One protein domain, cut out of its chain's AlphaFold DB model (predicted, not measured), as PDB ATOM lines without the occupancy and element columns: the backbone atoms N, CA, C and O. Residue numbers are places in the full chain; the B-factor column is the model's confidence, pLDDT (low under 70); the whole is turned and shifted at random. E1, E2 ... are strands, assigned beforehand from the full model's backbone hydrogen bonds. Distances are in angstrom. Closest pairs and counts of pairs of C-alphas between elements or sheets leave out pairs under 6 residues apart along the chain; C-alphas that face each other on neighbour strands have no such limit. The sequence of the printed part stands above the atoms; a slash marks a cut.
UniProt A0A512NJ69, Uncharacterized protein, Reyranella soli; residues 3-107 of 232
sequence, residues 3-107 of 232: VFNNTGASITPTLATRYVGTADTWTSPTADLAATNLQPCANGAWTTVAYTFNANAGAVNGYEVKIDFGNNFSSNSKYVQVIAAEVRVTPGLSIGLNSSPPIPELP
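AT A GLANCE: This is residues 3 to 107 of the 232 residues of an uncharacterized protein of Reyranella soli (UniProt A0A512NJ69). With little regular structure, this loop-rich, all-strand domain has two small three-stranded sheets, E3-E2-E5 and E4-E1-E6, set one beyond the other along its longest axis. Residues 51 to 52 of a long link pair antiparallel with residues 96 to 97 of the final stretch. The 105 printed residues include six named strands, E1 to E6, holding 32 residues, and no named helix; both sheets are antiparallel. It is only just compact, close to loose: radius of gyration of the C-alphas 15.3 A, spans 43 by 33 by 25 A.

IN THESE COORDINATES: E3, residues 30 to 37, spans 19.4 A from (28.137, -14.757, -9.968); E2, 14 to 19, 17.2 A; E5, 63 to 68, 16.2 A. E4 is 46 to 48, E1 3 to 6, and E6 79 to 83, ending at (10.613, -31.458, 3.931).

HOW THE PARTS SIT: Hairpin E2 and E3 has N 30 and O 19 2.8 A apart; E2 and E5, N 14 and O 68, 2.8 A. E1 pairs with E6 through N 4 and O 81, 2.8 A, and with E4 through N 47 and O 3, 2.8 A. E1 and E5 are apart.

THE WHOLE: The C-alphas farthest apart, Thr 22 and Gly 44, are 43.7 A apart. The printed part has no cut; E4 to E5 is a long link. No printed residue is under 70 in pLDDT.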
ATOM      1  N   VAL A   3       6.599 -28.222   0.529       97.12
ATOM      2  CA  VAL A   3       6.473 -26.972   1.282       97.12
ATOM      3  C   VAL A   3       5.084 -26.909   1.896       97.12
ATOM      4  O   VAL A   3       4.092 -26.962   1.173       97.12
ATOM      5  N   PHE A   4       5.010 -26.764   3.214       98.12
ATOM      6  CA  PHE A   4       3.784 -26.387   3.908       98.12
ATOM      7  C   PHE A   4       3.815 -24.895   4.197       98.12
ATOM      8  O   PHE A   4       4.769 -24.397   4.798       98.12
ATOM      9  N   ASN A   5       2.774 -24.183   3.782       98.25
ATOM     10  CA  ASN A   5       2.656 -22.745   3.980       98.25
ATOM     11  C   ASN A   5       1.618 -22.435   5.067       98.25
ATOM     12  O   ASN A   5       0.438 -22.699   4.868       98.25
ATOM     13  N   ASN A   6       2.036 -21.811   6.169       97.81
ATOM     14  CA  ASN A   6       1.148 -21.291   7.210       97.81
ATOM     15  C   ASN A   6       1.316 -19.774   7.398       97.81
ATOM     16  O   ASN A   6       1.440 -19.283   8.516       97.81
ATOM     17  N   THR A   7       1.395 -19.010   6.311       97.44
ATOM     18  CA  THR A   7       1.626 -17.551   6.366       97.44
ATOM     19  C   THR A   7       0.342 -16.714   6.331       97.44
ATOM     20  O   THR A   7       0.388 -15.491   6.497       97.44
ATOM     21  N   GLY A   8      -0.821 -17.351   6.160       96.06
ATOM     22  CA  GLY A   8      -2.137 -16.709   6.087       96.06
ATOM     23  C   GLY A   8      -2.573 -16.288   4.677       96.06
ATOM     24  O   GLY A   8      -3.702 -15.839   4.509       96.06
ATOM     25  N   ALA A   9      -1.720 -16.453   3.665       95.88
ATOM     26  CA  ALA A   9      -2.026 -16.194   2.257       95.88
ATOM     27  C   ALA A   9      -1.271 -17.182   1.354       95.88
ATOM     28  O   ALA A   9      -0.374 -17.883   1.817       95.88
ATOM     29  N   SER A  10      -1.631 -17.255   0.068       97.38
ATOM     30  CA  SER A  10      -0.823 -17.997  -0.908       97.38
ATOM     31  C   SER A  10       0.541 -17.323  -1.071       97.38
ATOM     32  O   SER A  10       0.603 -16.103  -1.217       97.38
ATOM     33  N   ILE A  11       1.619 -18.108  -1.067       97.81
ATOM     34  CA  ILE A  11       2.981 -17.619  -1.329       97.81
ATOM     35  C   ILE A  11       3.510 -18.242  -2.613       97.81
ATOM     36  O   ILE A  11       3.186 -19.380  -2.934       97.81
ATOM     37  N   THR A  12       4.358 -17.521  -3.338       97.75
ATOM     38  CA  THR A  12       5.092 -18.066  -4.487       97.75
ATOM     39  C   THR A  12       6.577 -17.953  -4.174       97.75
ATOM     40  O   THR A  12       7.123 -16.855  -4.285       97.75
ATOM     41  N   PRO A  13       7.225 -19.036  -3.707       97.62
ATOM     42  CA  PRO A  13       8.652 -19.006  -3.432       97.62
ATOM     43  C   PRO A  13       9.435 -18.723  -4.716       97.62
ATOM     44  O   PRO A  13       8.977 -19.062  -5.809       97.62
ATOM     45  N   THR A  14      10.633 -18.162  -4.592       98.12
ATOM     46  CA  THR A  14      11.566 -18.030  -5.717       98.12
ATOM     47  C   THR A  14      12.799 -18.892  -5.507       98.12
ATOM     48  O   THR A  14      13.242 -19.099  -4.376       98.12
ATOM     49  N   LEU A  15      13.343 -19.404  -6.606       98.00
ATOM     50  CA  LEU A  15      14.634 -20.073  -6.664       98.00
ATOM     51  C   LEU A  15      15.627 -19.151  -7.370       98.00
ATOM     52  O   LEU A  15      15.327 -18.635  -8.444       98.00
ATOM     53  N   ALA A  16      16.813 -18.987  -6.802       98.00
ATOM     54  CA  ALA A  16      17.956 -18.395  -7.482       98.00
ATOM     55  C   ALA A  16      19.186 -19.266  -7.236       98.00
ATOM     56  O   ALA A  16      19.284 -19.927  -6.199       98.00
ATOM     57  N   THR A  17      20.137 -19.251  -8.161       97.69
ATOM     58  CA  THR A  17      21.417 -19.931  -7.960       97.69
ATOM     59  C   THR A  17      22.574 -19.012  -8.287       97.69
ATOM     60  O   THR A  17      22.475 -18.111  -9.126       97.69
ATOM     61  N   ARG A  18      23.681 -19.224  -7.584       96.62
ATOM     62  CA  ARG A  18      24.908 -18.456  -7.762       96.62
ATOM     63  C   ARG A  18      26.118 -19.330  -7.488       96.62
ATOM     64  O   ARG A  18      26.030 -20.282  -6.720       96.62
ATOM     65  N   TYR A  19      27.241 -18.995  -8.099       95.44
ATOM     66  CA  TYR A  19      28.505 -19.690  -7.889       95.44
ATOM     67  C   TYR A  19      29.619 -18.709  -7.569       95.44
ATOM     68  O   TYR A  19      29.550 -17.514  -7.872       95.44
ATOM     69  N   VAL A  20      30.648 -19.225  -6.916       93.75
ATOM     70  CA  VAL A  20      31.828 -18.441  -6.565       93.75
ATOM     71  C   VAL A  20      32.708 -18.256  -7.798       93.75
ATOM     72  O   VAL A  20      32.821 -19.157  -8.624       93.75
ATOM     73  N   GLY A  21      33.317 -17.076  -7.928       83.56
ATOM     74  CA  GLY A  21      34.258 -16.785  -9.007       83.56
ATOM     75  C   GLY A  21      35.578 -17.560  -8.891       83.56
ATOM     76  O   GLY A  21      35.695 -18.592  -8.230       83.56
ATOM     77  N   THR A  22      36.621 -17.040  -9.538       79.25
ATOM     78  CA  THR A  22      37.941 -17.694  -9.603       79.25
ATOM     79  C   THR A  22      38.673 -17.761  -8.261       79.25
ATOM     80  O   THR A  22      39.544 -18.607  -8.095       79.25
ATOM     81  N   ALA A  23      38.333 -16.889  -7.310       76.00
ATOM     82  CA  ALA A  23      38.773 -16.979  -5.923       76.00
ATOM     83  C   ALA A  23      37.619 -17.529  -5.084       76.00
ATOM     84  O   ALA A  23      36.502 -17.041  -5.256       76.00
ATOM     85  N   ASP A  24      37.881 -18.495  -4.194       72.31
ATOM     86  CA  ASP A  24      36.908 -19.065  -3.242       72.31
ATOM     87  C   ASP A  24      36.477 -18.025  -2.185       72.31
ATOM     88  O   ASP A  24      36.821 -18.077  -1.006       72.31
ATOM     89  N   THR A  25      35.802 -16.975  -2.647       80.81
ATOM     90  CA  THR A  25      35.357 -15.832  -1.858       80.81
ATOM     91  C   THR A  25      33.912 -15.514  -2.217       80.81
ATOM     92  O   THR A  25      33.602 -15.119  -3.342       80.81
ATOM     93  N   TRP A  26      33.018 -15.619  -1.237       89.19
ATOM     94  CA  TRP A  26      31.581 -15.364  -1.394       89.19
ATOM     95  C   TRP A  26      31.201 -13.873  -1.369       89.19
ATOM     96  O   TRP A  26      30.031 -13.530  -1.223       89.19
ATOM     97  N   THR A  27      32.171 -12.964  -1.507       87.88
ATOM     98  CA  THR A  27      31.943 -11.510  -1.450       87.88
ATOM     99  C   THR A  27      31.179 -10.987  -2.669       87.88
ATOM    100  O   THR A  27      30.398 -10.048  -2.543       87.88
ATOM    101  N   SER A  28      31.374 -11.596  -3.842       88.12
ATOM    102  CA  SER A  28      30.678 -11.226  -5.083       88.12
ATOM    103  C   SER A  28      30.402 -12.465  -5.947       88.12
ATOM    104  O   SER A  28      31.041 -12.651  -6.985       88.12
ATOM    105  N   PRO A  29      29.492 -13.353  -5.515       93.75
ATOM    106  CA  PRO A  29      29.145 -14.547  -6.274       93.75
ATOM    107  C   PRO A  29      28.467 -14.167  -7.598       93.75
ATOM    108  O   PRO A  29      27.710 -13.197  -7.675       93.75
ATOM    109  N   THR A  30      28.726 -14.948  -8.640       95.31
ATOM    110  CA  THR A  30      28.137 -14.757  -9.968       95.31
ATOM    111  C   THR A  30      26.778 -15.442 -10.018       95.31
ATOM    112  O   THR A  30      26.658 -16.606  -9.636       95.31
ATOM    113  N   ALA A  31      25.745 -14.731 -10.469       96.25
ATOM    114  CA  ALA A  31      24.426 -15.323 -10.674       96.25
ATOM    115  C   ALA A  31      24.474 -16.344 -11.821       96.25
ATOM    116  O   ALA A  31      25.034 -16.058 -12.878       96.25
ATOM    117  N   ASP A  32      23.869 -17.511 -11.610       96.94
ATOM    118  CA  ASP A  32      23.729 -18.554 -12.635       96.94
ATOM    119  C   ASP A  32      22.274 -18.681 -13.083       96.94
ATOM    120  O   ASP A  32      21.961 -18.597 -14.268       96.94
ATOM    121  N   LEU A  33      21.359 -18.753 -12.113       97.38
ATOM    122  CA  LEU A  33      19.924 -18.632 -12.324       97.38
ATOM    123  C   LEU A  33      19.413 -17.388 -11.598       97.38
ATOM    124  O   LEU A  33      19.474 -17.296 -10.368       97.38
ATOM    125  N   ALA A  34      18.868 -16.441 -12.363       97.25
ATOM    126  CA  ALA A  34      18.138 -15.310 -11.801       97.25
ATOM    127  C   ALA A  34      16.910 -15.788 -11.009       97.25
ATOM    128  O   ALA A  34      16.346 -16.847 -11.296       97.25
ATOM    129  N   ALA A  35      16.471 -14.991 -10.031       97.62
ATOM    130  CA  ALA A  35      15.321 -15.328  -9.197       97.62
ATOM    131  C   ALA A  35      14.093 -15.670 -10.057       97.62
ATOM    132  O   ALA A  35      13.576 -14.831 -10.792       97.62
ATOM    133  N   THR A  36      13.644 -16.918  -9.959       98.12
ATOM    134  CA  THR A  36      12.562 -17.480 -10.767       98.12
ATOM    135  C   THR A  36      11.466 -18.008  -9.854       98.12
ATOM    136  O   THR A  36      11.747 -18.702  -8.878       98.12
ATOM    137  N   ASN A  37      10.210 -17.688 -10.169       98.12
ATOM    138  CA  ASN A  37       9.055 -18.161  -9.408       98.12
ATOM    139  C   ASN A  37       8.932 -19.688  -9.475       98.12
ATOM    140  O   ASN A  37       9.021 -20.277 -10.552       98.12
ATOM    141  N   LEU A  38       8.681 -20.300  -8.321       97.69
ATOM    142  CA  LEU A  38       8.293 -21.699  -8.177       97.69
ATOM    143  C   LEU A  38       6.764 -21.851  -8.218       97.69
ATOM    144  O   LEU A  38       6.028 -20.903  -8.494       97.69
ATOM    145  N   GLN A  39       6.268 -23.061  -7.964       97.38
ATOM    146  CA  GLN A  39       4.838 -23.329  -7.872       97.38
ATOM    147  C   GLN A  39       4.220 -22.566  -6.676       97.38
ATOM    148  O   GLN A  39       4.810 -22.545  -5.588       97.38
ATOM    149  N   PRO A  40       3.031 -21.951  -6.842       97.31
ATOM    150  CA  PRO A  40       2.351 -21.260  -5.754       97.31
ATOM    151  C   PRO A  40       1.918 -22.253  -4.673       97.31
ATOM    152  O   PRO A  40       1.327 -23.292  -4.960       97.31
ATOM    153  N   CYS A  41       2.197 -21.910  -3.421       98.00
ATOM    154  CA  CYS A  41       1.890 -22.703  -2.244       98.00
ATOM    155  C   CYS A  41       0.691 -22.089  -1.513       98.00
ATOM    156  O   CYS A  41       0.820 -21.048  -0.858       98.00
ATOM    157  N   ALA A  42      -0.477 -22.727  -1.605       98.31
ATOM    158  CA  ALA A  42      -1.683 -22.271  -0.914       98.31
ATOM    159  C   ALA A  42      -1.517 -22.322   0.618       98.31
ATOM    160  O   ALA A  42      -0.811 -23.179   1.151       98.31
ATOM    161  N   ASN A  43      -2.174 -21.404   1.336       98.06
ATOM    162  CA  ASN A  43      -2.152 -21.397   2.799       98.06
ATOM    163  C   ASN A  43      -2.821 -22.658   3.372       98.06
ATOM    164  O   ASN A  43      -3.900 -23.044   2.926       98.06
ATOM    165  N   GLY A  44      -2.206 -23.261   4.387       97.81
ATOM    166  CA  GLY A  44      -2.679 -24.472   5.054       97.81
ATOM    167  C   GLY A  44      -2.505 -25.759   4.240       97.81
ATOM    168  O   GLY A  44      -3.099 -26.771   4.602       97.81
ATOM    169  N   ALA A  45      -1.724 -25.745   3.154       97.62
ATOM    170  CA  ALA A  45      -1.555 -26.893   2.266       97.62
ATOM    171  C   ALA A  45      -0.083 -27.261   2.043       97.62
ATOM    172  O   ALA A  45       0.798 -26.399   1.999       97.62
ATOM    173  N   TRP A  46       0.162 -28.560   1.847       97.62
ATOM    174  CA  TRP A  46       1.422 -29.065   1.306       97.62
ATOM    175  C   TRP A  46       1.441 -28.889  -0.210       97.62
ATOM    176  O   TRP A  46       0.511 -29.294  -0.901       97.62
ATOM    177  N   THR A  47       2.519 -28.308  -0.726       96.75
ATOM    178  CA  THR A  47       2.755 -28.118  -2.158       96.75
ATOM    179  C   THR A  47       4.104 -28.716  -2.532       96.75
ATOM    180  O   THR A  47       5.123 -28.408  -1.912       96.75
ATOM    181  N   THR A  48       4.127 -29.568  -3.555       95.19
ATOM    182  CA  THR A  48       5.382 -30.019  -4.160       95.19
ATOM    183  C   THR A  48       5.910 -28.917  -5.062       95.19
ATOM    184  O   THR A  48       5.252 -28.530  -6.027       95.19
ATOM    185  N   VAL A  49       7.112 -28.437  -4.759       95.94
ATOM    186  CA  VAL A  49       7.815 -27.457  -5.585       95.94
ATOM    187  C   VAL A  49       9.097 -28.071  -6.131       95.94
ATOM    188  O   VAL A  49       9.850 -28.753  -5.418       95.94
ATOM    189  N   ALA A  50       9.331 -27.859  -7.420       95.75
ATOM    190  CA  ALA A  50      10.488 -28.394  -8.116       95.75
ATOM    191  C   ALA A  50      10.820 -27.577  -9.360       95.75
ATOM    192  O   ALA A  50       9.936 -27.070 -10.060       95.75
ATOM    193  N   TYR A  51      12.118 -27.494  -9.626       96.62
ATOM    194  CA  TYR A  51      12.691 -26.769 -10.742       96.62
ATOM    195  C   TYR A  51      13.956 -27.488 -11.205       96.62
ATOM    196  O   TYR A  51      14.763 -27.914 -10.379       96.62
ATOM    197  N   THR A  52      14.127 -27.601 -12.515       96.38
ATOM    198  CA  THR A  52      15.340 -28.113 -13.152       96.38
ATOM    199  C   THR A  52      16.117 -26.928 -13.711       96.38
ATOM    200  O   THR A  52      15.552 -26.121 -14.445       96.38
ATOM    201  N   PHE A  53      17.405 -26.811 -13.403       95.69
ATOM    202  CA  PHE A  53      18.281 -25.775 -13.956       95.69
ATOM    203  C   PHE A  53      19.589 -26.393 -14.450       95.69
ATOM    204  O   PHE A  53      20.001 -27.449 -13.970       95.69
ATOM    205  N   ASN A  54      20.249 -25.721 -15.392       95.25
ATOM    206  CA  ASN A  54      21.617 -26.062 -15.765       95.25
ATOM    207  C   ASN A  54      22.566 -25.402 -14.769       95.25
ATOM    208  O   ASN A  54      22.548 -24.182 -14.653       95.25
ATOM    209  N   ALA A  55      23.374 -26.195 -14.069       94.56
ATOM    210  CA  ALA A  55      24.442 -25.659 -13.237       94.56
ATOM    211  C   ALA A  55      25.627 -25.219 -14.109       94.56
ATOM    212  O   ALA A  55      26.025 -25.940 -15.032       94.56
ATOM    213  N   ASN A  56      26.207 -24.058 -13.808       94.69
ATOM    214  CA  ASN A  56      27.369 -23.545 -14.519       94.69
ATOM    215  C   ASN A  56      28.575 -24.482 -14.406       94.69
ATOM    216  O   ASN A  56      28.982 -24.849 -13.304       94.69
ATOM    217  N   ALA A  57      29.241 -24.770 -15.526       93.81
ATOM    218  CA  ALA A  57      30.503 -25.513 -15.511       93.81
ATOM    219  C   ALA A  57      31.633 -24.755 -14.779       93.81
ATOM    220  O   ALA A  57      32.584 -25.375 -14.310       93.81
ATOM    221  N   GLY A  58      31.526 -23.428 -14.652       89.88
ATOM    222  CA  GLY A  58      32.454 -22.589 -13.891       89.88
ATOM    223  C   GLY A  58      32.282 -22.660 -12.370       89.88
ATOM    224  O   GLY A  58      33.108 -22.105 -11.650       89.88
ATOM    225  N   ALA A  59      31.262 -23.355 -11.857       91.56
ATOM    226  CA  ALA A  59      30.972 -23.468 -10.426       91.56
ATOM    227  C   ALA A  59      31.903 -24.435  -9.663       91.56
ATOM    228  O   ALA A  59      31.473 -25.162  -8.769       91.56
ATOM    229  N   VAL A  60      33.189 -24.457 -10.013       90.25
ATOM    230  CA  VAL A  60      34.176 -25.402  -9.466       90.25
ATOM    231  C   VAL A  60      34.515 -25.142  -7.995       90.25
ATOM    232  O   VAL A  60      34.885 -26.069  -7.284       90.25
ATOM    233  N   ASN A  61      34.347 -23.900  -7.533       88.50
ATOM    234  CA  ASN A  61      34.730 -23.464  -6.185       88.50
ATOM    235  C   ASN A  61      33.550 -23.387  -5.206       88.50
ATOM    236  O   ASN A  61      33.728 -23.017  -4.054       88.50
ATOM    237  N   GLY A  62      32.333 -23.703  -5.649       91.31
ATOM    238  CA  GLY A  62      31.150 -23.637  -4.798       91.31
ATOM    239  C   GLY A  62      29.911 -23.174  -5.546       91.31
ATOM    240  O   GLY A  62      29.977 -22.354  -6.465       91.31
ATOM    241  N   TYR A  63      28.769 -23.702  -5.116       94.06
ATOM    242  CA  TYR A  63      27.462 -23.427  -5.694       94.06
ATOM    243  C   TYR A  63      26.449 -23.216  -4.575       94.06
ATOM    244  O   TYR A  63      26.395 -23.993  -3.623       94.06
ATOM    245  N   GLU A  64      25.641 -22.172  -4.691       94.56
ATOM    246  CA  GLU A  64      24.550 -21.894  -3.772       94.56
ATOM    247  C   GLU A  64      23.216 -22.008  -4.502       94.56
ATOM    248  O   GLU A  64      23.020 -21.457  -5.588       94.56
ATOM    249  N   VAL A  65      22.278 -22.687  -3.847       95.75
ATOM    250  CA  VAL A  65      20.867 -22.706  -4.214       95.75
ATOM    251  C   VAL A  65      20.101 -21.919  -3.157       95.75
ATOM    252  O   VAL A  65      19.975 -22.361  -2.015       95.75
ATOM    253  N   LYS A  66      19.582 -20.750  -3.533       96.19
ATOM    254  CA  LYS A  66      18.752 -19.908  -2.673       96.19
ATOM    255  C   LYS A  66      17.281 -20.185  -2.952       96.19
ATOM    256  O   LYS A  66      16.822 -20.066  -4.086       96.19
ATOM    257  N   ILE A  67      16.537 -20.476  -1.892       96.81
ATOM    258  CA  ILE A  67      15.075 -20.497  -1.900       96.81
ATOM    259  C   ILE A  67      14.602 -19.321  -1.052       96.81
ATOM    260  O   ILE A  67      14.967 -19.211   0.116       96.81
ATOM    261  N   ASP A  68      13.796 -18.446  -1.639       97.00
ATOM    262  CA  ASP A  68      13.259 -17.265  -0.973       97.00
ATOM    263  C   ASP A  68      11.737 -17.377  -0.863       97.00
ATOM    264  O   ASP A  68      11.037 -17.496  -1.868       97.00
ATOM    265  N   PHE A  69      11.221 -17.340   0.364       96.50
ATOM    266  CA  PHE A  69       9.783 -17.354   0.648       96.50
ATOM    267  C   PHE A  69       9.198 -15.942   0.785       96.50
ATOM    268  O   PHE A  69       8.037 -15.798   1.168       96.50
ATOM    269  N   GLY A  70       9.976 -14.902   0.471       94.00
ATOM    270  CA  GLY A  70       9.587 -13.502   0.556       94.00
ATOM    271  C   GLY A  70       9.388 -13.008   1.989       94.00
ATOM    272  O   GLY A  70       9.686 -13.685   2.973       94.00
ATOM    273  N   ASN A  71       8.825 -11.805   2.115       93.56
ATOM    274  CA  ASN A  71       8.530 -11.182   3.405       93.56
ATOM    275  C   ASN A  71       7.143 -11.595   3.943       93.56
ATOM    276  O   ASN A  71       6.260 -10.760   4.127       93.56
ATOM    277  N   ASN A  72       6.934 -12.898   4.155       91.06
ATOM    278  CA  ASN A  72       5.638 -13.461   4.571       91.06
ATOM    279  C   ASN A  72       5.558 -13.822   6.071       91.06
ATOM    280  O   ASN A  72       4.541 -14.337   6.535       91.06
ATOM    281  N   PHE A  73       6.595 -13.513   6.856       93.25
ATOM    282  CA  PHE A  73       6.764 -13.953   8.251       93.25
ATOM    283  C   PHE A  73       6.534 -12.826   9.270       93.25
ATOM    284  O   PHE A  73       7.318 -12.618  10.188       93.25
ATOM    285  N   SER A  74       5.447 -12.068   9.108       90.50
ATOM    286  CA  SER A  74       5.158 -10.867   9.911       90.50
ATOM    287  C   SER A  74       4.762 -11.125  11.378       90.50
ATOM    288  O   SER A  74       4.466 -10.175  12.098       90.50
ATOM    289  N   SER A  75       4.661 -12.383  11.817       92.69
ATOM    290  CA  SER A  75       4.302 -12.769  13.190       92.69
ATOM    291  C   SER A  75       4.822 -14.170  13.530       92.69
ATOM    292  O   SER A  75       4.961 -15.007  12.643       92.69
ATOM    293  N   ASN A  76       5.007 -14.463  14.822       92.06
ATOM    294  CA  ASN A  76       5.546 -15.749  15.308       92.06
ATOM    295  C   ASN A  76       4.643 -16.970  15.038       92.06
ATOM    296  O   ASN A  76       5.069 -18.106  15.212       92.06
ATOM    297  N   SER A  77       3.390 -16.752  14.638       94.88
ATOM    298  CA  SER A  77       2.456 -17.809  14.232       94.88
ATOM    299  C   SER A  77       2.602 -18.219  12.765       94.88
ATOM    300  O   SER A  77       2.089 -19.269  12.372       94.88
ATOM    301  N   LYS A  78       3.272 -17.395  11.950       97.19
ATOM    302  CA  LYS A  78       3.460 -17.639  10.524       97.19
ATOM    303  C   LYS A  78       4.741 -18.411  10.299       97.19
ATOM    304  O   LYS A  78       5.807 -17.990  10.739       97.19
ATOM    305  N   TYR A  79       4.643 -19.516   9.580       97.00
ATOM    306  CA  TYR A  79       5.805 -20.336   9.273       97.00
ATOM    307  C   TYR A  79       5.666 -21.013   7.917       97.00
ATOM    308  O   TYR A  79       4.579 -21.139   7.352       97.00
ATOM    309  N   VAL A  80       6.810 -21.460   7.420       97.62
ATOM    310  CA  VAL A  80       6.918 -22.387   6.307       97.62
ATOM    311  C   VAL A  80       7.670 -23.599   6.823       97.62
ATOM    312  O   VAL A  80       8.702 -23.456   7.477       97.62
ATOM    313  N   GLN A  81       7.156 -24.788   6.534       97.25
ATOM    314  CA  GLN A  81       7.860 -26.032   6.808       97.25
ATOM    315  C   GLN A  81       8.312 -26.641   5.485       97.25
ATOM    316  O   GLN A  81       7.525 -26.765   4.547       97.25
ATOM    317  N   VAL A  82       9.584 -27.026   5.416       95.25
ATOM    318  CA  VAL A  82      10.177 -27.672   4.244       95.25
ATOM    319  C   VAL A  82      10.577 -29.089   4.626       95.25
ATOM    320  O   VAL A  82      11.230 -29.297   5.644       95.25
ATOM    321  N   ILE A  83      10.189 -30.060   3.802       92.38
ATOM    322  CA  ILE A  83      10.613 -31.458   3.931       92.38
ATOM    323  C   ILE A  83      11.074 -31.994   2.576       92.38
ATOM    324  O   ILE A  83      10.723 -31.448   1.523       92.38
ATOM    325  N   ALA A  84      11.844 -33.086   2.608       87.44
ATOM    326  CA  ALA A  84      12.350 -33.762   1.410       87.44
ATOM    327  C   ALA A  84      12.994 -32.775   0.411       87.44
ATOM    328  O   ALA A  84      12.697 -32.780  -0.788       87.44
ATOM    329  N   ALA A  85      13.811 -31.855   0.932       89.56
ATOM    330  CA  ALA A  85      14.639 -30.988   0.111       89.56
ATOM    331  C   ALA A  85      15.804 -31.806  -0.442       89.56
ATOM    332  O   ALA A  85      16.527 -32.458   0.305       89.56
ATOM    333  N   GLU A  86      15.952 -31.788  -1.758       90.12
ATOM    334  CA  GLU A  86      16.913 -32.608  -2.477       90.12
ATOM    335  C   GLU A  86      17.395 -31.821  -3.692       90.12
ATOM    336  O   GLU A  86      16.600 -31.184  -4.391       90.12
ATOM    337  N   VAL A  87      18.699 -31.895  -3.937       90.38
ATOM    338  CA  VAL A  87      19.338 -31.446  -5.170       90.38
ATOM    339  C   VAL A  87      19.969 -32.675  -5.801       90.38
ATOM    340  O   VAL A  87      20.685 -33.417  -5.132       90.38
ATOM    341  N   ARG A  88      19.697 -32.893  -7.084       88.62
ATOM    342  CA  ARG A  88      20.195 -34.051  -7.828       88.62
ATOM    343  C   ARG A  88      20.435 -33.701  -9.281       88.62
ATOM    344  O   ARG A  88      19.851 -32.759  -9.817       88.62
ATOM    345  N   VAL A  89      21.262 -34.515  -9.918       89.50
ATOM    346  CA  VAL A  89      21.475 -34.467 -11.359       89.50
ATOM    347  C   VAL A  89      20.338 -35.234 -12.029       89.50
ATOM    348  O   VAL A  89      20.086 -36.387 -11.692       89.50
ATOM    349  N   THR A  90      19.648 -34.610 -12.983       88.62
ATOM    350  CA  THR A  90      18.528 -35.233 -13.709       88.62
ATOM    351  C   THR A  90      18.733 -35.145 -15.223       88.62
ATOM    352  O   THR A  90      18.121 -34.294 -15.879       88.62
ATOM    353  N   PRO A  91      19.612 -35.984 -15.802       87.88
ATOM    354  CA  PRO A  91      19.886 -35.960 -17.233       87.88
ATOM    355  C   PRO A  91      18.607 -36.200 -18.040       87.88
ATOM    356  O   PRO A  91      17.819 -37.087 -17.720       87.88
ATOM    357  N   GLY A  92      18.402 -35.402 -19.087       88.00
ATOM    358  CA  GLY A  92      17.249 -35.532 -19.983       88.00
ATOM    359  C   GLY A  92      15.955 -34.874 -19.494       88.00
ATOM    360  O   GLY A  92      14.989 -34.854 -20.253       88.00
ATOM    361  N   LEU A  93      15.913 -34.297 -18.285       90.44
ATOM    362  CA  LEU A  93      14.785 -33.450 -17.884       90.44
ATOM    363  C   LEU A  93      14.916 -32.042 -18.473       90.44
ATOM    364  O   LEU A  93      16.001 -31.464 -18.516       90.44
ATOM    365  N   SER A  94      13.788 -31.475 -18.896       93.75
ATOM    366  CA  SER A  94      13.715 -30.091 -19.360       93.75
ATOM    367  C   SER A  94      14.004 -29.107 -18.226       93.75
ATOM    368  O   SER A  94      13.551 -29.306 -17.098       93.75
ATOM    369  N   ILE A  95      14.695 -28.016 -18.556       95.62
ATOM    370  CA  ILE A  95      14.904 -26.862 -17.672       95.62
ATOM    371  C   ILE A  95      13.561 -26.175 -17.399       95.62
ATOM    372  O   ILE A  95      12.729 -26.060 -18.299       95.62
ATOM    373  N   GLY A  96      13.369 -25.682 -16.177       96.88
ATOM    374  CA  GLY A  96      12.179 -24.947 -15.759       96.88
ATOM    375  C   GLY A  96      11.408 -25.627 -14.632       96.88
ATOM    376  O   GLY A  96      11.908 -26.525 -13.951       96.88
ATOM    377  N   LEU A  97      10.164 -25.181 -14.433       95.94
ATOM    378  CA  LEU A  97       9.249 -25.779 -13.463       95.94
ATOM    379  C   LEU A  97       8.993 -27.245 -13.802       95.94
ATOM    380  O   LEU A  97       8.658 -27.584 -14.935       95.94
ATOM    381  N   ASN A  98       9.093 -28.099 -12.790       92.75
ATOM    382  CA  ASN A  98       8.862 -29.525 -12.933       92.75
ATOM    383  C   ASN A  98       7.650 -29.938 -12.089       92.75
ATOM    384  O   ASN A  98       7.687 -29.861 -10.863       92.75
ATOM    385  N   SER A  99       6.555 -30.340 -12.737       89.19
ATOM    386  CA  SER A  99       5.328 -30.796 -12.065       89.19
ATOM    387  C   SER A  99       5.376 -32.265 -11.643       89.19
ATOM    388  O   SER A  99       4.576 -32.686 -10.813       89.19
ATOM    389  N   SER A 100       6.318 -33.036 -12.187       89.56
ATOM    390  CA  SER A 100       6.519 -34.449 -11.879       89.56
ATOM    391  C   SER A 100       8.004 -34.717 -11.618       89.56
ATOM    392  O   SER A 100       8.635 -35.479 -12.359       89.56
ATOM    393  N   PRO A 101       8.601 -34.070 -10.593       88.50
ATOM    394  CA  PRO A 101       9.984 -34.343 -10.242       88.50
ATOM    395  C   PRO A 101      10.141 -35.829  -9.904       88.50
ATOM    396  O   PRO A 101       9.199 -36.432  -9.377       88.50
ATOM    397  N   PRO A 102      11.305 -36.442 -10.178       85.06
ATOM    398  CA  PRO A 102      11.506 -37.836  -9.817       85.06
ATOM    399  C   PRO A 102      11.349 -38.027  -8.296       85.06
ATOM    400  O   PRO A 102      11.409 -37.075  -7.515       85.06
ATOM    401  N   ILE A 103      11.121 -39.251  -7.836       83.31
ATOM    402  CA  ILE A 103      10.972 -39.525  -6.396       83.31
ATOM    403  C   ILE A 103      12.303 -39.232  -5.694       83.31
ATOM    404  O   ILE A 103      13.332 -39.595  -6.261       83.31
ATOM    405  N   PRO A 104      12.333 -38.579  -4.515       81.00
ATOM    406  CA  PRO A 104      13.591 -38.280  -3.850       81.00
ATOM    407  C   PRO A 104      14.480 -39.496  -3.615       81.00
ATOM    408  O   PRO A 104      13.995 -40.545  -3.185       81.00
ATOM    409  N   GLU A 105      15.777 -39.349  -3.880       77.69
ATOM    410  CA  GLU A 105      16.761 -40.378  -3.570       77.69
ATOM    411  C   GLU A 105      16.975 -40.427  -2.060       77.69
ATOM    412  O   GLU A 105      17.680 -39.612  -1.465       77.69
ATOM    413  N   LEU A 106      16.347 -41.408  -1.420       75.50
ATOM    414  CA  LEU A 106      16.698 -41.770  -0.059       75.50
ATOM    415  C   LEU A 106      17.945 -42.656  -0.134       75.50
ATOM    416  O   LEU A 106      17.869 -43.743  -0.722       75.50
ATOM    417  N   PRO A 107      19.097 -42.235   0.425       75.62
ATOM    418  CA  PRO A 107      20.244 -43.120   0.491       75.62
ATOM    419  C   PRO A 107      19.840 -44.381   1.259       75.62
ATOM    420  O   PRO A 107      19.098 -44.322   2.241       75.62
TER     421      PRO A 107